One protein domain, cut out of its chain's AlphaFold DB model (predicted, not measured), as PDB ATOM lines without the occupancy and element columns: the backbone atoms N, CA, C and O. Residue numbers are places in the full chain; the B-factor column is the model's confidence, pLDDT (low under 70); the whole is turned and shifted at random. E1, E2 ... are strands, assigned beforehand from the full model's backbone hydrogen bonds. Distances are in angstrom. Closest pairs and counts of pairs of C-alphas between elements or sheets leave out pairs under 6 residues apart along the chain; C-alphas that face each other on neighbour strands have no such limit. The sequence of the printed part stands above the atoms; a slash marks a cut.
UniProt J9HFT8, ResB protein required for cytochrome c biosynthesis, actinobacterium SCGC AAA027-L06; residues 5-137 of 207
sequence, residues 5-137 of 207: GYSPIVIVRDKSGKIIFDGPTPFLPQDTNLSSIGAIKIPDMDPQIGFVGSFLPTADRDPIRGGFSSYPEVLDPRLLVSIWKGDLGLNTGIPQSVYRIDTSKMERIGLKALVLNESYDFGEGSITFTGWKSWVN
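AT A GLANCE: This is residues 5 to 137 of the 207 residues of the protein "ResB protein required for cytochrome c biosynthesis" of actinobacterium SCGC AAA027-L06 (UniProt J9HFT8). Two four-stranded sheets lie face to face as a sandwich, E2 E1 E10 E9 over E3 E4 E7 E8, their strands crossed at 41 degrees. At one end of the second sheet a small hairpin, E5 and E6, turns off where E4 runs on into E5 at 86 degrees, and residues 86 to 106, between E7 and E8, make a wide loop. The printed part has 133 residues with ten named strands, E1 to E10 in order along the chain, and no named helix; the class is all strand. Both four-stranded sheets, in the orders just named, and the pair E5 and E6 are antiparallel. The whole is compact, with a radius of gyration of the C-alphas of 14.4 A, and its C-alphas span 38 by 32 by 31 A.

IN THESE COORDINATES: E1, residues 5 to 14, begins with C-alpha 5 at (-23.846, -4.493, -36.828) and is 28.6 A long from first to last C-alpha. E2 is residues 19 to 24. E3, residues 36 to 42, measures 19.7 A, and E4, residues 49 to 56, 22.2 A. E5 is residues 59 to 62 and E6 residues 66 to 69. E7, residues 78 to 85, measures 22.3 A, and E8, residues 107 to 114, 20.4 A. E9 is residues 119 to 121. E10, residues 125 to 136, is 31.8 A long, bends by 59 degrees at residue 131 and ends with C-alpha 136 at (-28.791, -3.898, -32.581).

HOW THE PARTS SIT: In the first sheet, E1 and E2 form a hairpin, with N 12 and O 21 2.8 A apart, within hydrogen-bond range. E1 and E10 are antiparallel at 159 degrees, with N 9 and O 131 at 2.7 A. The hairpin E9 and E10 has N 120 and O 127 at 2.9 A. In the second sheet, the hairpin E3 and E4 has N 38 and O 53 at 2.9 A, E4 and E7 have N 52 and O 82 at 2.9 A, and the hairpin E7 and E8 has N 81 and O 112 at 2.8 A. Both sheets are twisted. Between the sheets, the closest C-alphas of E8 and E10 are those of Leu 114 and Phe 129, 6.4 A apart, and those of E1 and E4 are Pro 8 and Phe 55, 7.1 A apart. The hairpin E5 and E6 has N 60 and O 68 at 2.9 A; E6 comes closest to E4 at the C-alphas of Ser 69 and Leu 56, 5.0 A apart, and is apart from E8.

THE WHOLE: The two C-alphas farthest apart are those of Pro 63 and Gly 93, at 41.2 A. The printed part has no cut. The links E2 to E3, of 11 residues, and E7 to E8, of 21 residues, are long. The mean pLDDT of the printed part is 94.6, and no printed residue is under 70.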
ATOM      1  N   GLY A   5     -24.773  -3.807 -35.941       93.38
ATOM      2  CA  GLY A   5     -23.846  -4.493 -36.828       93.38
ATOM      3  C   GLY A   5     -24.526  -5.558 -37.668       93.38
ATOM      4  O   GLY A   5     -25.754  -5.659 -37.710       93.38
ATOM      5  N   TYR A   6     -23.702  -6.372 -38.317       95.81
ATOM      6  CA  TYR A   6     -24.156  -7.471 -39.156       95.81
ATOM      7  C   TYR A   6     -23.662  -8.813 -38.624       95.81
ATOM      8  O   TYR A   6     -22.589  -8.930 -38.033       95.81
ATOM      9  N   SER A   7     -24.485  -9.834 -38.809       96.62
ATOM     10  CA  SER A   7     -24.158 -11.233 -38.570       96.62
ATOM     11  C   SER A   7     -24.150 -11.959 -39.911       96.62
ATOM     12  O   SER A   7     -25.241 -12.193 -40.440       96.62
ATOM     13  N   PRO A   8     -22.986 -12.287 -40.502       97.25
ATOM     14  CA  PRO A   8     -22.953 -13.148 -41.677       97.25
ATOM     15  C   PRO A   8     -23.584 -14.507 -41.358       97.25
ATOM     16  O   PRO A   8     -23.370 -15.077 -40.285       97.25
ATOM     17  N   ILE A   9     -24.375 -15.008 -42.298       98.00
ATOM     18  CA  ILE A   9     -24.946 -16.349 -42.294       98.00
ATOM     19  C   ILE A   9     -24.049 -17.207 -43.170       98.00
ATOM     20  O   ILE A   9     -23.772 -16.868 -44.326       98.00
ATOM     21  N   VAL A  10     -23.594 -18.317 -42.604       98.00
ATOM     22  CA  VAL A  10     -22.820 -19.309 -43.338       98.00
ATOM     23  C   VAL A  10     -23.425 -20.685 -43.156       98.00
ATOM     24  O   VAL A  10     -23.979 -20.994 -42.102       98.00
ATOM     25  N   ILE A  11     -23.257 -21.513 -44.181       98.25
ATOM     26  CA  ILE A  11     -23.488 -22.948 -44.094       98.25
ATOM     27  C   ILE A  11     -22.128 -23.628 -44.166       98.25
ATOM     28  O   ILE A  11     -21.401 -23.446 -45.143       98.25
ATOM     29  N   VAL A  12     -21.789 -24.411 -43.147       97.94
ATOM     30  CA  VAL A  12     -20.587 -25.248 -43.122       97.94
ATOM     31  C   VAL A  12     -21.001 -26.703 -43.268       97.94
ATOM     32  O   VAL A  12     -21.866 -27.192 -42.536       97.94
ATOM     33  N   ARG A  13     -20.370 -27.395 -44.215       97.69
ATOM     34  CA  ARG A  13     -20.543 -28.830 -44.446       97.69
ATOM     35  C   ARG A  13     -19.241 -29.574 -44.200       97.69
ATOM     36  O   ARG A  13     -18.175 -29.037 -44.491       97.69
ATOM     37  N   ASP A  14     -19.339 -30.802 -43.707       96.06
ATOM     38  CA  ASP A  14     -18.196 -31.714 -43.598       96.06
ATOM     39  C   ASP A  14     -17.825 -32.352 -44.955       96.06
ATOM     40  O   ASP A  14     -18.477 -32.105 -45.975       96.06
ATOM     41  N   LYS A  15     -16.792 -33.210 -44.971       94.44
ATOM     42  CA  LYS A  15     -16.377 -33.978 -46.166       94.44
ATOM     43  C   LYS A  15     -17.480 -34.861 -46.760       94.44
ATOM     44  O   LYS A  15     -17.424 -35.175 -47.944       94.44
ATOM     45  N   SER A  16     -18.455 -35.292 -45.959       94.44
ATOM     46  CA  SER A  16     -19.579 -36.116 -46.425       94.44
ATOM     47  C   SER A  16     -20.705 -35.287 -47.053       94.44
ATOM     48  O   SER A  16     -21.633 -35.845 -47.638       94.44
ATOM     49  N   GLY A  17     -20.632 -33.955 -46.949       94.56
ATOM     50  CA  GLY A  17     -21.662 -33.026 -47.403       94.56
ATOM     51  C   GLY A  17     -22.759 -32.760 -46.369       94.56
ATOM     52  O   GLY A  17     -23.706 -32.027 -46.666       94.56
ATOM     53  N   LYS A  18     -22.649 -33.302 -45.149       96.81
ATOM     54  CA  LYS A  18     -23.599 -33.043 -44.064       96.81
ATOM     55  C   LYS A  18     -23.414 -31.619 -43.549       96.81
ATOM     56  O   LYS A  18     -22.293 -31.181 -43.316       96.81
ATOM     57  N   ILE A  19     -24.520 -30.910 -43.330       97.62
ATOM     58  CA  ILE A  19     -24.510 -29.590 -42.690       97.62
ATOM     59  C   ILE A  19     -24.161 -29.765 -41.209       97.62
ATOM     60  O   ILE A  19     -24.888 -30.435 -40.475       97.62
ATOM     61  N   ILE A  20     -23.052 -29.160 -40.791       97.12
ATOM     62  CA  ILE A  20     -22.598 -29.139 -39.393       97.12
ATOM     63  C   ILE A  20     -22.972 -27.815 -38.727       97.12
ATOM     64  O   ILE A  20     -23.238 -27.771 -37.532       97.12
ATOM     65  N   PHE A  21     -23.044 -26.737 -39.505       97.25
ATOM     66  CA  PHE A  21     -23.453 -25.430 -39.016       97.25
ATOM     67  C   PHE A  21     -24.251 -24.692 -40.081       97.25
ATOM     68  O   PHE A  21     -23.847 -24.651 -41.241       97.25
ATOM     69  N   ASP A  22     -25.367 -24.100 -39.675       97.19
ATOM     70  CA  ASP A  22     -26.192 -23.220 -40.498       97.19
ATOM     71  C   ASP A  22     -26.781 -22.143 -39.593       97.19
ATOM     72  O   ASP A  22     -27.621 -22.419 -38.731       97.19
ATOM     73  N   GLY A  23     -26.298 -20.915 -39.736       95.00
ATOM     74  CA  GLY A  23     -26.854 -19.822 -38.963       95.00
ATOM     75  C   GLY A  23     -26.067 -18.517 -39.001       95.00
ATOM     76  O   GLY A  23     -24.940 -18.454 -39.502       95.00
ATOM     77  N   PRO A  24     -26.679 -17.444 -38.470       96.19
ATOM     78  CA  PRO A  24     -26.025 -16.156 -38.311       96.19
ATOM     79  C   PRO A  24     -24.978 -16.217 -37.193       96.19
ATOM     80  O   PRO A  24     -25.272 -16.665 -36.086       96.19
ATOM     81  N   THR A  25     -23.781 -15.689 -37.451       95.12
ATOM     82  CA  THR A  25     -22.753 -15.486 -36.418       95.12
ATOM     83  C   THR A  25     -22.544 -13.991 -36.188       95.12
ATOM     84  O   THR A  25     -22.239 -13.289 -37.151       95.12
ATOM     85  N   PRO A  26     -22.681 -13.464 -34.957       92.44
ATOM     86  CA  PRO A  26     -22.483 -12.044 -34.700       92.44
ATOM     87  C   PRO A  26     -21.021 -11.652 -34.892       92.44
ATOM     88  O   PRO A  26     -20.123 -12.220 -34.272       92.44
ATOM     89  N   PHE A  27     -20.781 -10.668 -35.758       94.88
ATOM     90  CA  PHE A  27     -19.469 -10.049 -35.921       94.88
ATOM     91  C   PHE A  27     -19.480  -8.678 -35.246       94.88
ATOM     92  O   PHE A  27     -20.507  -8.002 -35.210       94.88
ATOM     93  N   LEU A  28     -18.332  -8.280 -34.701       93.44
ATOM     94  CA  LEU A  28     -18.149  -7.038 -33.963       93.44
ATOM     95  C   LEU A  28     -17.638  -5.930 -34.903       93.44
ATOM     96  O   LEU A  28     -16.513  -6.056 -35.403       93.44
ATOM     97  N   PRO A  29     -18.401  -4.841 -35.111       93.94
ATOM     98  CA  PRO A  29     -17.942  -3.672 -35.855       93.94
ATOM     99  C   PRO A  29     -16.653  -3.097 -35.270       93.94
ATOM    100  O   PRO A  29     -16.506  -2.998 -34.051       93.94
ATOM    101  N   GLN A  30     -15.720  -2.735 -36.143       92.94
ATOM    102  CA  GLN A  30     -14.423  -2.147 -35.803       92.94
ATOM    103  C   GLN A  30     -14.337  -0.663 -36.182       92.94
ATOM    104  O   GLN A  30     -13.472   0.044 -35.671       92.94
ATOM    105  N   ASP A  31     -15.224  -0.186 -37.057       92.31
ATOM    106  CA  ASP A  31     -15.252   1.189 -37.550       92.31
ATOM    107  C   ASP A  31     -16.688   1.692 -37.802       92.31
ATOM    108  O   ASP A  31     -17.676   0.985 -37.587       92.31
ATOM    109  N   THR A  32     -16.805   2.942 -38.260       92.50
ATOM    110  CA  THR A  32     -18.085   3.593 -38.586       92.50
ATOM    111  C   THR A  32     -18.741   3.062 -39.860       92.50
ATOM    112  O   THR A  32     -19.939   3.257 -40.042       92.50
ATOM    113  N   ASN A  33     -17.981   2.389 -40.730       94.94
ATOM    114  CA  ASN A  33     -18.479   1.753 -41.952       94.94
ATOM    115  C   ASN A  33     -18.888   0.291 -41.714       94.94
ATOM    116  O   ASN A  33     -19.112  -0.457 -42.666       94.94
ATOM    117  N   LEU A  34     -18.992  -0.111 -40.443       94.56
ATOM    118  CA  LEU A  34     -19.412  -1.436 -40.003       94.56
ATOM    119  C   LEU A  34     -18.535  -2.573 -40.556       94.56
ATOM    120  O   LEU A  34     -18.989  -3.721 -40.618       94.56
ATOM    121  N   SER A  35     -17.264  -2.297 -40.882       95.25
ATOM    122  CA  SER A  35     -16.271  -3.355 -41.095       95.25
ATOM    123  C   SER A  35     -16.192  -4.170 -39.813       95.25
ATOM    124  O   SER A  35     -15.856  -3.641 -38.754       95.25
ATOM    125  N   SER A  36     -16.553  -5.447 -39.873       95.31
ATOM    126  CA  SER A  36     -16.754  -6.253 -38.669       95.31
ATOM    127  C   SER A  36     -15.810  -7.447 -38.642       95.31
ATOM    128  O   SER A  36     -15.484  -8.004 -39.689       95.31
ATOM    129  N   ILE A  37     -15.373  -7.860 -37.454       95.56
ATOM    130  CA  ILE A  37     -14.554  -9.066 -37.254       95.56
ATOM    131  C   ILE A  37     -15.300 -10.081 -36.400       95.56
ATOM    132  O   ILE A  37     -16.079  -9.719 -35.518       95.56
ATOM    133  N   GLY A  38     -15.047 -11.358 -36.632       95.88
ATOM    134  CA  GLY A  38     -15.668 -12.416 -35.855       95.88
ATOM    135  C   GLY A  38     -14.956 -13.744 -36.005       95.88
ATOM    136  O   GLY A  38     -13.984 -13.887 -36.752       95.88
ATOM    137  N   ALA A  39     -15.467 -14.727 -35.278       97.00
ATOM    138  CA  ALA A  39     -15.000 -16.090 -35.360       97.00
ATOM    139  C   ALA A  39     -16.186 -17.049 -35.421       97.00
ATOM    140  O   ALA A  39     -17.170 -16.866 -34.709       97.00
ATOM    141  N   ILE A  40     -16.069 -18.081 -36.251       96.81
ATOM    142  CA  ILE A  40     -17.035 -19.177 -36.348       96.81
ATOM    143  C   ILE A  40     -16.303 -20.434 -35.891       96.81
ATOM    144  O   ILE A  40     -15.282 -20.803 -36.468       96.81
ATOM    145  N   LYS A  41     -16.773 -21.049 -34.808       95.50
ATOM    146  CA  LYS A  41     -16.118 -22.189 -34.158       95.50
ATOM    147  C   LYS A  41     -16.961 -23.435 -34.388       95.50
ATOM    148  O   LYS A  41     -18.108 -23.456 -33.953       95.50
ATOM    149  N   ILE A  42     -16.402 -24.444 -35.049       96.12
ATOM    150  CA  ILE A  42     -17.083 -25.701 -35.370       96.12
ATOM    151  C   ILE A  42     -16.414 -26.846 -34.590       96.12
ATOM    152  O   ILE A  42     -15.506 -27.500 -35.112       96.12
ATOM    153  N   PRO A  43     -16.812 -27.077 -33.321       94.00
ATOM    154  CA  PRO A  43     -16.237 -28.144 -32.502       94.00
ATOM    155  C   PRO A  43     -16.708 -29.547 -32.890       94.00
ATOM    156  O   PRO A  43     -16.058 -30.517 -32.514       94.00
ATOM    157  N   ASP A  44     -17.812 -29.649 -33.632       92.38
ATOM    158  CA  ASP A  44     -18.446 -30.923 -33.993       92.38
ATOM    159  C   ASP A  44     -17.824 -31.584 -35.242       92.38
ATOM    160  O   ASP A  44     -18.300 -32.621 -35.700       92.38
ATOM    161  N   MET A  45     -16.768 -30.987 -35.807       93.06
ATOM    162  CA  MET A  45     -15.941 -31.599 -36.852       93.06
ATOM    163  C   MET A  45     -14.719 -32.286 -36.237       93.06
ATOM    164  O   MET A  45     -14.163 -31.803 -35.251       93.06
ATOM    165  N   ASP A  46     -14.272 -33.376 -36.861       90.25
ATOM    166  CA  ASP A  46     -13.008 -34.040 -36.546       90.25
ATOM    167  C   ASP A  46     -12.116 -34.082 -37.801       90.25
ATOM    168  O   ASP A  46     -12.460 -34.777 -38.763       90.25
ATOM    169  N   PRO A  47     -11.001 -33.331 -37.839       90.94
ATOM    170  CA  PRO A  47     -10.525 -32.390 -36.817       90.94
ATOM    171  C   PRO A  47     -11.404 -31.132 -36.689       90.94
ATOM    172  O   PRO A  47     -12.074 -30.726 -37.639       90.94
ATOM    173  N   GLN A  48     -11.359 -30.476 -35.522       95.50
ATOM    174  CA  GLN A  48     -12.116 -29.243 -35.268       95.50
ATOM    175  C   GLN A  48     -11.686 -28.111 -36.211       95.50
ATOM    176  O   GLN A  48     -10.497 -27.942 -36.513       95.50
ATOM    177  N   ILE A  49     -12.666 -27.310 -36.645       97.44
ATOM    178  CA  ILE A  49     -12.463 -26.225 -37.610       97.44
ATOM    179  C   ILE A  49     -12.859 -24.879 -37.005       97.44
ATOM    180  O   ILE A  49     -13.929 -24.708 -36.419       97.44
ATOM    181  N   GLY A  50     -11.989 -23.891 -37.185       97.00
ATOM    182  CA  GLY A  50     -12.203 -22.506 -36.799       97.00
ATOM    183  C   GLY A  50     -12.085 -21.568 -37.993       97.00
ATOM    184  O   GLY A  50     -11.117 -21.619 -38.745       97.00
ATOM    185  N   PHE A  51     -13.038 -20.658 -38.143       97.69
ATOM    186  CA  PHE A  51     -12.997 -19.598 -39.143       97.69
ATOM    187  C   PHE A  51     -12.738 -18.273 -38.436       97.69
ATOM    188  O   PHE A  51     -13.529 -17.858 -37.592       97.69
ATOM    189  N   VAL A  52     -11.653 -17.593 -38.793       97.25
ATOM    190  CA  VAL A  52     -11.418 -16.195 -38.415       97.25
ATOM    191  C   VAL A  52     -11.900 -15.334 -39.570       97.25
ATOM    192  O   VAL A  52     -11.390 -15.462 -40.684       97.25
ATOM    193  N   GLY A  53     -12.908 -14.505 -39.319       96.06
ATOM    194  CA  GLY A  53     -13.646 -13.804 -40.358       96.06
ATOM    195  C   GLY A  53     -13.591 -12.284 -40.243       96.06
ATOM    196  O   GLY A  53     -13.567 -11.730 -39.144       96.06
ATOM    197  N   SER A  54     -13.665 -11.614 -41.389       96.44
ATOM    198  CA  SER A  54     -14.044 -10.209 -41.500       96.44
ATOM    199  C   SER A  54     -15.197 -10.056 -42.486       96.44
ATOM    200  O   SER A  54     -15.176 -10.624 -43.577       96.44
ATOM    201  N   PHE A  55     -16.220  -9.309 -42.084       97.50
ATOM    202  CA  PHE A  55     -17.375  -8.993 -42.906       97.50
ATOM    203  C   PHE A  55     -17.310  -7.532 -43.346       97.50
ATOM    204  O   PHE A  55     -17.189  -6.636 -42.507       97.50
ATOM    205  N   LEU A  56     -17.398  -7.315 -44.657       97.69
ATOM    206  CA  LEU A  56     -17.365  -6.003 -45.295       97.69
ATOM    207  C   LEU A  56     -18.722  -5.764 -45.980       97.69
ATOM    208  O   LEU A  56     -18.983  -6.420 -46.989       97.69
ATOM    209  N   PRO A  57     -19.588  -4.878 -45.446       97.25
ATOM    210  CA  PRO A  57     -20.874  -4.529 -46.062       97.25
ATOM    211  C   PRO A  57     -20.757  -4.029 -47.508       97.25
ATOM    212  O   PRO A  57     -21.472  -4.509 -48.389       97.25
ATOM    213  N   THR A  58     -19.833  -3.102 -47.758       97.56
ATOM    214  CA  THR A  58     -19.500  -2.605 -49.098       97.56
ATOM    215  C   THR A  58     -17.999  -2.713 -49.286       97.56
ATOM    216  O   THR A  58     -17.247  -1.826 -48.883       97.56
ATOM    217  N   ALA A  59     -17.554  -3.845 -49.823       96.19
ATOM    218  CA  ALA A  59     -16.141  -4.156 -49.913       96.19
ATOM    219  C   ALA A  59     -15.399  -3.230 -50.878       96.19
ATOM    220  O   ALA A  59     -15.790  -3.028 -52.023       96.19
ATOM    221  N   ASP A  60     -14.267  -2.730 -50.413       94.69
ATOM    222  CA  ASP A  60     -13.297  -2.010 -51.217       94.69
ATOM    223  C   ASP A  60     -11.889  -2.401 -50.741       94.69
ATOM    224  O   ASP A  60     -11.705  -3.036 -49.691       94.69
ATOM    225  N   ARG A  61     -10.871  -2.106 -51.543       91.94
ATOM    226  CA  ARG A  61      -9.498  -2.525 -51.281       91.94
ATOM    227  C   ARG A  61      -8.538  -1.379 -51.486       91.94
ATOM    228  O   ARG A  61      -8.568  -0.676 -52.485       91.94
ATOM    229  N   ASP A  62      -7.606  -1.274 -50.558       91.31
ATOM    230  CA  ASP A  62      -6.502  -0.337 -50.647       91.31
ATOM    231  C   ASP A  62      -5.160  -1.073 -50.515       91.31
ATOM    232  O   ASP A  62      -5.078  -2.075 -49.790       91.31
ATOM    233  N   PRO A  63      -4.106  -0.615 -51.215       87.00
ATOM    234  CA  PRO A  63      -2.812  -1.293 -51.225       87.00
ATOM    235  C   PRO A  63      -2.123  -1.387 -49.856       87.00
ATOM    236  O   PRO A  63      -1.335  -2.306 -49.651       87.00
ATOM    237  N   ILE A  64      -2.399  -0.456 -48.937       86.75
ATOM    238  CA  ILE A  64      -1.735  -0.337 -47.632       86.75
ATOM    239  C   ILE A  64      -2.607  -0.936 -46.523       86.75
ATOM    240  O   ILE A  64      -2.132  -1.777 -45.762       86.75
ATOM    241  N   ARG A  65      -3.881  -0.532 -46.417       80.06
ATOM    242  CA  ARG A  65      -4.789  -1.001 -45.340       80.06
ATOM    243  C   ARG A  65      -5.420  -2.370 -45.611       80.06
ATOM    244  O   ARG A  65      -5.962  -2.972 -44.691       80.06
ATOM    245  N   GLY A  66      -5.362  -2.870 -46.845       87.06
ATOM    246  CA  GLY A  66      -6.033  -4.107 -47.241       87.06
ATOM    247  C   GLY A  66      -7.523  -3.910 -47.548       87.06
ATOM    248  O   GLY A  66      -7.927  -2.863 -48.053       87.06
ATOM    249  N   GLY A  67      -8.330  -4.949 -47.314       89.75
ATOM    250  CA  GLY A  67      -9.780  -4.908 -47.531       89.75
ATOM    251  C   GLY A  67     -10.498  -4.164 -46.405       89.75
ATOM    252  O   GLY A  67     -10.206  -4.397 -45.234       89.75
ATOM    253  N   PHE A  68     -11.430  -3.283 -46.755       93.88
ATOM    254  CA  PHE A  68     -12.202  -2.473 -45.811       93.88
ATOM    255  C   PHE A  68     -13.618  -2.235 -46.353       93.88
ATOM    256  O   PHE A  68     -13.883  -2.489 -47.529       93.88
ATOM    257  N   SER A  69     -14.530  -1.759 -45.505       96.25
ATOM    258  CA  SER A  69     -15.850  -1.316 -45.956       96.25
ATOM    259  C   SER A  69     -15.825   0.170 -46.314       96.25
ATOM    260  O   SER A  69     -15.469   1.007 -45.478       96.25
ATOM    261  N   SER A  70     -16.197   0.531 -47.542       96.25
ATOM    262  CA  SER A  70     -16.271   1.933 -47.983       96.25
ATOM    263  C   SER A  70     -17.576   2.625 -47.578       96.25
ATOM    264  O   SER A  70     -17.602   3.850 -47.462       96.25
ATOM    265  N   TYR A  71     -18.629   1.852 -47.296       96.25
ATOM    266  CA  TYR A  71     -19.948   2.348 -46.903       96.25
ATOM    267  C   TYR A  71     -20.621   1.386 -45.902       96.25
ATOM    268  O   TYR A  71     -20.457   0.173 -46.039       96.25
ATOM    269  N   PRO A  72     -21.361   1.880 -44.885       94.25
ATOM    270  CA  PRO A  72     -21.943   1.033 -43.839       94.25
ATOM    271  C   PRO A  72     -23.097   0.140 -44.299       94.25
ATOM    272  O   PRO A  72     -23.356  -0.875 -43.657       94.25
ATOM    273  N   GLU A  73     -23.803   0.491 -45.373       95.81
ATOM    274  CA  GLU A  73     -24.872  -0.351 -45.919       95.81
ATOM    275  C   GLU A  73     -24.303  -1.545 -46.701       95.81
ATOM    276  O   GLU A  73     -23.160  -1.524 -47.157       95.81
ATOM    277  N   VAL A  74     -25.092  -2.610 -46.844       96.69
ATOM    278  CA  VAL A  74     -24.654  -3.845 -47.506       96.69
ATOM    279  C   VAL A  74     -24.905  -3.764 -49.014       96.69
ATOM    280  O   VAL A  74     -25.929  -4.244 -49.496       96.69
ATOM    281  N   LEU A  75     -23.982  -3.138 -49.753       97.06
ATOM    282  CA  LEU A  75     -24.081  -2.959 -51.211       97.06
ATOM    283  C   LEU A  75     -23.208  -3.944 -52.001       97.06
ATOM    284  O   LEU A  75     -23.612  -4.398 -53.067       97.06
ATOM    285  N   ASP A  76     -22.036  -4.298 -51.471       97.25
ATOM    286  CA  ASP A  76     -21.145  -5.311 -52.051       97.25
ATOM    287  C   ASP A  76     -20.573  -6.206 -50.940       97.25
ATOM    288  O   ASP A  76     -19.410  -6.057 -50.548       97.25
ATOM    289  N   PRO A  77     -21.395  -7.113 -50.375       97.50
ATOM    290  CA  PRO A  77     -20.996  -7.904 -49.224       97.50
ATOM    291  C   PRO A  77     -19.853  -8.854 -49.573       97.50
ATOM    292  O   PRO A  77     -19.927  -9.643 -50.526       97.50
ATOM    293  N   ARG A  78     -18.813  -8.838 -48.739       97.81
ATOM    294  CA  ARG A  78     -17.742  -9.838 -48.759       97.81
ATOM    295  C   ARG A  78     -17.527 -10.413 -47.374       97.81
ATOM    296  O   ARG A  78     -17.438  -9.681 -46.387       97.81
ATOM    297  N   LEU A  79     -17.383 -11.733 -47.321       98.06
ATOM    298  CA  LEU A  79     -16.966 -12.451 -46.127       98.06
ATOM    299  C   LEU A  79     -15.551 -12.991 -46.344       98.06
ATOM    300  O   LEU A  79     -15.338 -13.974 -47.052       98.06
ATOM    301  N   LEU A  80     -14.569 -12.323 -45.752       97.31
ATOM    302  CA  LEU A  80     -13.175 -12.747 -45.772       97.31
ATOM    303  C   LEU A  80     -12.976 -13.749 -44.642       97.31
ATOM    304  O   LEU A  80     -13.215 -13.412 -43.489       97.31
ATOM    305  N   VAL A  81     -12.530 -14.962 -44.956       97.25
ATOM    306  CA  VAL A  81     -12.296 -16.030 -43.980       97.25
ATOM    307  C   VAL A  81     -10.885 -16.582 -44.095       97.25
ATOM    308  O   VAL A  81     -10.397 -16.894 -45.181       97.25
ATOM    309  N   SER A  82     -10.241 -16.737 -42.943       97.50
ATOM    310  CA  SER A  82      -9.078 -17.594 -42.745       97.50
ATOM    311  C   SER A  82      -9.539 -18.847 -42.012       97.50
ATOM    312  O   SER A  82     -10.127 -18.750 -40.936       97.50
ATOM    313  N   ILE A  83      -9.262 -20.009 -42.589       98.00
ATOM    314  CA  ILE A  83      -9.756 -21.304 -42.119       98.00
ATOM    315  C   ILE A  83      -8.621 -22.027 -41.409       98.00
ATOM    316  O   ILE A  83      -7.523 -22.155 -41.956       98.00
ATOM    317  N   TRP A  84      -8.889 -22.484 -40.193       98.12
ATOM    318  CA  TRP A  84      -7.922 -23.089 -39.292       98.12
ATOM    319  C   TRP A  84      -8.412 -24.451 -38.818       98.12
ATOM    320  O   TRP A  84      -9.586 -24.620 -38.500       98.12
ATOM    321  N   LYS A  85      -7.492 -25.408 -38.754       97.25
ATOM    322  CA  LYS A  85      -7.712 -26.801 -38.372       97.25
ATOM    323  C   LYS A  85      -6.895 -27.114 -37.124       97.25
ATOM    324  O   LYS A  85      -5.698 -26.827 -37.091       97.25
ATOM    325  N   GLY A  86      -7.524 -27.688 -36.105       95.50
ATOM    326  CA  GLY A  86      -6.875 -28.029 -34.835       95.50
ATOM    327  C   GLY A  86      -7.788 -27.791 -33.636       95.50
ATOM    328  O   GLY A  86      -8.958 -27.480 -33.805       95.50
ATOM    329  N   ASP A  87      -7.251 -27.921 -32.426       93.50
ATOM    330  CA  ASP A  87      -8.026 -27.756 -31.189       93.50
ATOM    331  C   ASP A  87      -8.466 -26.296 -30.975       93.50
ATOM    332  O   ASP A  87      -7.638 -25.387 -30.896       93.50
ATOM    333  N   LEU A  88      -9.777 -26.074 -30.846       92.75
ATOM    334  CA  LEU A  88     -10.373 -24.771 -30.529       92.75
ATOM    335  C   LEU A  88     -10.269 -24.422 -29.033       92.75
ATOM    336  O   LEU A  88     -10.590 -23.303 -28.624       92.75
ATOM    337  N   GLY A  89      -9.880 -25.377 -28.188       89.62
ATOM    338  CA  GLY A  89      -9.717 -25.218 -26.745       89.62
ATOM    339  C   GLY A  89     -11.035 -25.078 -25.975       89.62
ATOM    340  O   GLY A  89     -11.009 -24.728 -24.793       89.62
ATOM    341  N   LEU A  90     -12.187 -25.337 -26.606       88.19
ATOM    342  CA  LEU A  90     -13.511 -25.150 -25.988       88.19
ATOM    343  C   LEU A  90     -13.764 -26.089 -24.799       88.19
ATOM    344  O   LEU A  90     -14.558 -25.768 -23.921       88.19
ATOM    345  N   ASN A  91     -13.036 -27.205 -24.728       85.88
ATOM    346  CA  ASN A  91     -13.171 -28.210 -23.672       85.88
ATOM    347  C   ASN A  91     -12.240 -27.968 -22.469       85.88
ATOM    348  O   ASN A  91     -12.219 -28.762 -21.535       85.88
ATOM    349  N   THR A  92     -11.456 -26.884 -22.474       82.75
ATOM    350  CA  THR A  92     -10.440 -26.615 -21.436       82.75
ATOM    351  C   THR A  92     -11.007 -26.012 -20.147       82.75
ATOM    352  O   THR A  92     -10.288 -25.898 -19.159       82.75
ATOM    353  N   GLY A  93     -12.275 -25.585 -20.145       80.81
ATOM    354  CA  GLY A  93     -12.898 -24.879 -19.017       80.81
ATOM    355  C   GLY A  93     -12.441 -23.421 -18.846       80.81
ATOM    356  O   GLY A  93     -12.942 -22.726 -17.964       80.81
ATOM    357  N   ILE A  94     -11.524 -22.933 -19.690       85.25
ATOM    358  CA  ILE A  94     -11.060 -21.542 -19.684       85.25
ATOM    359  C   ILE A  94     -12.015 -20.698 -20.546       85.25
ATOM    360  O   ILE A  94     -12.213 -21.028 -21.717       85.25
ATOM    361  N   PRO A  95     -12.592 -19.599 -20.021       85.50
ATOM    362  CA  PRO A  95     -13.416 -18.694 -20.816       85.50
ATOM    363  C   PRO A  95     -12.651 -18.135 -22.018       85.50
ATOM    364  O   PRO A  95     -11.516 -17.678 -21.895       85.50
ATOM    365  N   GLN A  96     -13.299 -18.126 -23.181       86.56
ATOM    366  CA  GLN A  96     -12.701 -17.658 -24.429       86.56
ATOM    367  C   GLN A  96     -13.552 -16.577 -25.089       86.56
ATOM    368  O   GLN A  96     -14.770 -16.535 -24.923       86.56
ATOM    369  N   SER A  97     -12.921 -15.745 -25.918       87.19
ATOM    370  CA  SER A  97     -13.652 -14.796 -26.759       87.19
ATOM    371  C   SER A  97     -14.554 -15.524 -27.759       87.19
ATOM    372  O   SER A  97     -14.140 -16.506 -28.378       87.19
ATOM    373  N   VAL A  98     -15.770 -15.013 -27.955       86.38
ATOM    374  CA  VAL A  98     -16.699 -15.492 -28.992       86.38
ATOM    375  C   VAL A  98     -16.288 -14.980 -30.380       86.38
ATOM    376  O   VAL A  98     -16.488 -15.667 -31.372       86.38
ATOM    377  N   TYR A  99     -15.637 -13.813 -30.456       89.75
ATOM    378  CA  TYR A  99     -15.253 -13.158 -31.716       89.75
ATOM    379  C   TYR A  99     -13.851 -13.531 -32.216       89.75
ATOM    380  O   TYR A  99     -13.429 -13.057 -33.267       89.75
ATOM    381  N   ARG A 100     -13.085 -14.312 -31.444       90.81
ATOM    382  CA  ARG A 100     -11.684 -14.646 -31.742       90.81
ATOM    383  C   ARG A 100     -11.402 -16.116 -31.448       90.81
ATOM    384  O   ARG A 100     -12.038 -16.723 -30.589       90.81
ATOM    385  N   ILE A 101     -10.410 -16.658 -32.144       92.81
ATOM    386  CA  ILE A 101      -9.851 -17.996 -31.927       92.81
ATOM    387  C   ILE A 101      -8.356 -17.823 -31.658       92.81
ATOM    388  O   ILE A 101      -7.723 -16.958 -32.269       92.81
ATOM    389  N   ASP A 102      -7.805 -18.606 -30.731       91.62
ATOM    390  CA  ASP A 102      -6.356 -18.725 -30.581       91.62
ATOM    391  C   ASP A 102      -5.832 -19.692 -31.645       91.62
ATOM    392  O   ASP A 102      -6.083 -20.891 -31.595       91.62
ATOM    393  N   THR A 103      -5.125 -19.150 -32.631       93.56
ATOM    394  CA  THR A 103      -4.604 -19.918 -33.763       93.56
ATOM    395  C   THR A 103      -3.146 -20.336 -33.573       93.56
ATOM    396  O   THR A 103      -2.552 -20.878 -34.500       93.56
ATOM    397  N   SER A 104      -2.536 -20.086 -32.406       92.12
ATOM    398  CA  SER A 104      -1.098 -20.312 -32.166       92.12
ATOM    399  C   SER A 104      -0.654 -21.767 -32.353       92.12
ATOM    400  O   SER A 104       0.485 -22.012 -32.744       92.12
ATOM    401  N   LYS A 105      -1.553 -22.728 -32.105       92.19
ATOM    402  CA  LYS A 105      -1.324 -24.177 -32.261       92.19
ATOM    403  C   LYS A 105      -2.186 -24.816 -33.357       92.19
ATOM    404  O   LYS A 105      -2.282 -26.038 -33.417       92.19
ATOM    405  N   MET A 106      -2.837 -24.007 -34.191       95.81
ATOM    406  CA  MET A 106      -3.701 -24.481 -35.273       95.81
ATOM    407  C   MET A 106      -2.997 -24.367 -36.627       95.81
ATOM    408  O   MET A 106      -2.166 -23.486 -36.847       95.81
ATOM    409  N   GLU A 107      -3.371 -25.226 -37.568       97.50
ATOM    410  CA  GLU A 107      -2.891 -25.189 -38.947       97.50
ATOM    411  C   GLU A 107      -3.845 -24.358 -39.813       97.50
ATOM    412  O   GLU A 107      -5.047 -24.623 -39.846       97.50
ATOM    413  N   ARG A 108      -3.339 -23.361 -40.549       97.56
ATOM    414  CA  ARG A 108      -4.160 -22.620 -41.518       97.56
ATOM    415  C   ARG A 108      -4.303 -23.426 -42.805       97.56
ATOM    416  O   ARG A 108      -3.318 -23.622 -43.508       97.56
ATOM    417  N   ILE A 109      -5.532 -23.803 -43.145       97.38
ATOM    418  CA  ILE A 109      -5.850 -24.663 -44.297       97.38
ATOM    419  C   ILE A 109      -6.535 -23.924 -45.453       97.38
ATOM    420  O   ILE A 109      -6.698 -24.485 -46.530       97.38
ATOM    421  N   GLY A 110      -6.924 -22.660 -45.265       96.62
ATOM    422  CA  GLY A 110      -7.562 -21.890 -46.330       96.62
ATOM    423  C   GLY A 110      -7.605 -20.392 -46.065       96.62
ATOM    424  O   GLY A 110      -7.600 -19.939 -44.917       96.62
ATOM    425  N   LEU A 111      -7.659 -19.622 -47.149       96.62
ATOM    426  CA  LEU A 111      -7.915 -18.187 -47.134       96.62
ATOM    427  C   LEU A 111      -8.793 -17.845 -48.335       96.62
ATOM    428  O   LEU A 111      -8.430 -18.144 -49.473       96.62
ATOM    429  N   LYS A 112      -9.938 -17.210 -48.091       97.19
ATOM    430  CA  LYS A 112     -10.890 -16.889 -49.153       97.19
ATOM    431  C   LYS A 112     -11.668 -15.620 -48.828       97.19
ATOM    432  O   LYS A 112     -12.075 -15.414 -47.691       97.19
ATOM    433  N   ALA A 113     -11.893 -14.786 -49.839       96.69
ATOM    434  CA  ALA A 113     -12.923 -13.756 -49.811       96.69
ATOM    435  C   ALA A 113     -14.145 -14.308 -50.548       96.69
ATOM    436  O   ALA A 113     -14.064 -14.538 -51.752       96.69
ATOM    437  N   LEU A 114     -15.219 -14.581 -49.810       97.81
ATOM    438  CA  LEU A 114     -16.466 -15.120 -50.340       97.81
ATOM    439  C   LEU A 114     -17.389 -13.982 -50.778       97.81
ATOM    440  O   LEU A 114     -17.611 -13.033 -50.015       97.81
ATOM    441  N   VAL A 115     -17.950 -14.102 -51.977       97.62
ATOM    442  CA  VAL A 115     -19.127 -13.334 -52.404       97.62
ATOM    443  C   VAL A 115     -20.413 -14.034 -51.964       97.62
ATOM    444  O   VAL A 115     -20.400 -15.197 -51.553       97.62
ATOM    445  N   LEU A 116     -21.540 -13.325 -52.008       97.50
ATOM    446  CA  LEU A 116     -22.831 -13.903 -51.639       97.50
ATOM    447  C   LEU A 116     -23.152 -15.137 -52.502       97.50
ATOM    448  O   LEU A 116     -23.027 -15.099 -53.723       97.50
ATOM    449  N   ASN A 117     -23.593 -16.212 -51.850       97.69
ATOM    450  CA  ASN A 117     -23.849 -17.548 -52.396       97.69
ATOM    451  C   ASN A 117     -22.613 -18.292 -52.927       97.69
ATOM    452  O   ASN A 117     -22.752 -19.366 -53.512       97.69
ATOM    453  N   GLU A 118     -21.405 -17.775 -52.704       97.88
ATOM    454  CA  GLU A 118     -20.183 -18.497 -53.036       97.88
ATOM    455  C   GLU A 118     -19.904 -19.583 -51.997       97.88
ATOM    456  O   GLU A 118     -20.009 -19.359 -50.787       97.88
ATOM    457  N   SER A 119     -19.517 -20.758 -52.492       97.25
ATOM    458  CA  SER A 119     -19.026 -21.863 -51.679       97.25
ATOM    459  C   SER A 119     -17.533 -22.054 -51.905       97.25
ATOM    460  O   SER A 119     -17.050 -21.957 -53.033       97.25
ATOM    461  N   TYR A 120     -16.806 -22.362 -50.839       98.31
ATOM    462  CA  TYR A 120     -15.385 -22.674 -50.884       98.31
ATOM    463  C   TYR A 120     -15.116 -24.001 -50.189       98.31
ATOM    464  O   TYR A 120     -15.471 -24.181 -49.024       98.31
ATOM    465  N   ASP A 121     -14.494 -24.913 -50.929       97.50
ATOM    466  CA  ASP A 121     -13.990 -26.188 -50.430       97.50
ATOM    467  C   ASP A 121     -12.580 -25.981 -49.862       97.50
ATOM    468  O   ASP A 121     -11.693 -25.455 -50.538       97.50
ATOM    469  N   PHE A 122     -12.397 -26.363 -48.601       96.06
ATOM    470  CA  PHE A 122     -11.135 -26.253 -47.869       96.06
ATOM    471  C   PHE A 122     -10.510 -27.622 -47.567       96.06
ATOM    472  O   PHE A 122      -9.687 -27.754 -46.661       96.06
ATOM    473  N   GLY A 123     -10.912 -28.661 -48.299       95.50
ATOM    474  CA  GLY A 123     -10.433 -30.033 -48.175       95.50
ATOM    475  C   GLY A 123     -11.110 -30.800 -47.044       95.50
ATOM    476  O   GLY A 123     -11.546 -31.925 -47.254       95.50
ATOM    477  N   GLU A 124     -11.241 -30.198 -45.857       95.06
ATOM    478  CA  GLU A 124     -11.928 -30.799 -44.697       95.06
ATOM    479  C   GLU A 124     -13.460 -30.643 -44.722       95.06
ATOM    480  O   GLU A 124     -14.173 -31.200 -43.888       95.06
ATOM    481  N   GLY A 125     -13.981 -29.906 -45.699       96.31
ATOM    482  CA  GLY A 125     -15.386 -29.555 -45.813       96.31
ATOM    483  C   GLY A 125     -15.569 -28.339 -46.714       96.31
ATOM    484  O   GLY A 125     -14.651 -27.927 -47.425       96.31
ATOM    485  N   SER A 126     -16.752 -27.734 -46.664       97.81
ATOM    486  CA  SER A 126     -17.040 -26.508 -47.411       97.81
ATOM    487  C   SER A 126     -17.745 -25.460 -46.565       97.81
ATOM    488  O   SER A 126     -18.505 -25.783 -45.654       97.81
ATOM    489  N   ILE A 127     -17.485 -24.192 -46.872       98.12
ATOM    490  CA  ILE A 127     -18.175 -23.037 -46.295       98.12
ATOM    491  C   ILE A 127     -18.875 -22.269 -47.412       98.12
ATOM    492  O   ILE A 127     -18.262 -21.935 -48.423       98.12
ATOM    493  N   THR A 128     -20.154 -21.971 -47.220       98.50
ATOM    494  CA  THR A 128     -20.955 -21.152 -48.132       98.50
ATOM    495  C   THR A 128     -21.413 -19.892 -47.412       98.50
ATOM    496  O   THR A 128     -21.994 -19.991 -46.334       98.50
ATOM    497  N   PHE A 129     -21.193 -18.716 -48.001       98.38
ATOM    498  CA  PHE A 129     -21.721 -17.455 -47.475       98.38
ATOM    499  C   PHE A 129     -23.119 -17.200 -48.051       98.38
ATOM    500  O   PHE A 129     -23.249 -16.926 -49.238       98.38
ATOM    501  N   THR A 130     -24.175 -17.308 -47.243       98.00
ATOM    502  CA  THR A 130     -25.567 -17.332 -47.741       98.00
ATOM    503  C   THR A 130     -26.353 -16.051 -47.488       98.00
ATOM    504  O   THR A 130     -27.413 -15.857 -48.077       98.00
ATOM    505  N   GLY A 131     -25.859 -15.151 -46.638       97.56
ATOM    506  CA  GLY A 131     -26.540 -13.888 -46.366       97.56
ATOM    507  C   GLY A 131     -26.072 -13.226 -45.084       97.56
ATOM    508  O   GLY A 131     -25.027 -13.562 -44.542       97.56
ATOM    509  N   TRP A 132     -26.851 -12.280 -44.575       97.38
ATOM    510  CA  TRP A 132     -26.560 -11.589 -43.322       97.38
ATOM    511  C   TRP A 132     -27.847 -11.246 -42.573       97.38
ATOM    512  O   TRP A 132     -28.928 -11.166 -43.155       97.38
ATOM    513  N   LYS A 133     -27.727 -11.009 -41.265       96.75
ATOM    514  CA  LYS A 133     -28.768 -10.385 -40.442       96.75
ATOM    515  C   LYS A 133     -28.224  -9.143 -39.761       96.75
ATOM    516  O   LYS A 133     -27.153  -9.188 -39.163       96.75
ATOM    517  N   SER A 134     -28.974  -8.052 -39.823       94.56
ATOM    518  CA  SER A 134     -28.695  -6.864 -39.020       94.56
ATOM    519  C   SER A 134     -29.053  -7.128 -37.559       94.56
ATOM    520  O   SER A 134     -30.071  -7.760 -37.272       94.56
ATOM    521  N   TRP A 135     -28.246  -6.623 -36.635       92.94
ATOM    522  CA  TRP A 135     -28.516  -6.677 -35.201       92.94
ATOM    523  C   TRP A 135     -28.280  -5.315 -34.552       92.94
ATOM    524  O   TRP A 135     -27.550  -4.472 -35.075       92.94
ATOM    525  N   VAL A 136     -28.913  -5.110 -33.398       91.06
ATOM    526  CA  VAL A 136     -28.791  -3.898 -32.581       91.06
ATOM    527  C   VAL A 136     -28.652  -4.279 -31.110       91.06
ATOM    528  O   VAL A 136     -29.287  -5.222 -30.641       91.06
ATOM    529  N   ASN A 137     -27.812  -3.557 -30.374       84.88
ATOM    530  CA  ASN A 137     -27.688  -3.685 -28.929       84.88
ATOM    531  C   ASN A 137     -28.722  -2.779 -28.247       84.88
ATOM    532  O   ASN A 137     -28.697  -1.558 -28.415       84.88
TER     533      ASN A 137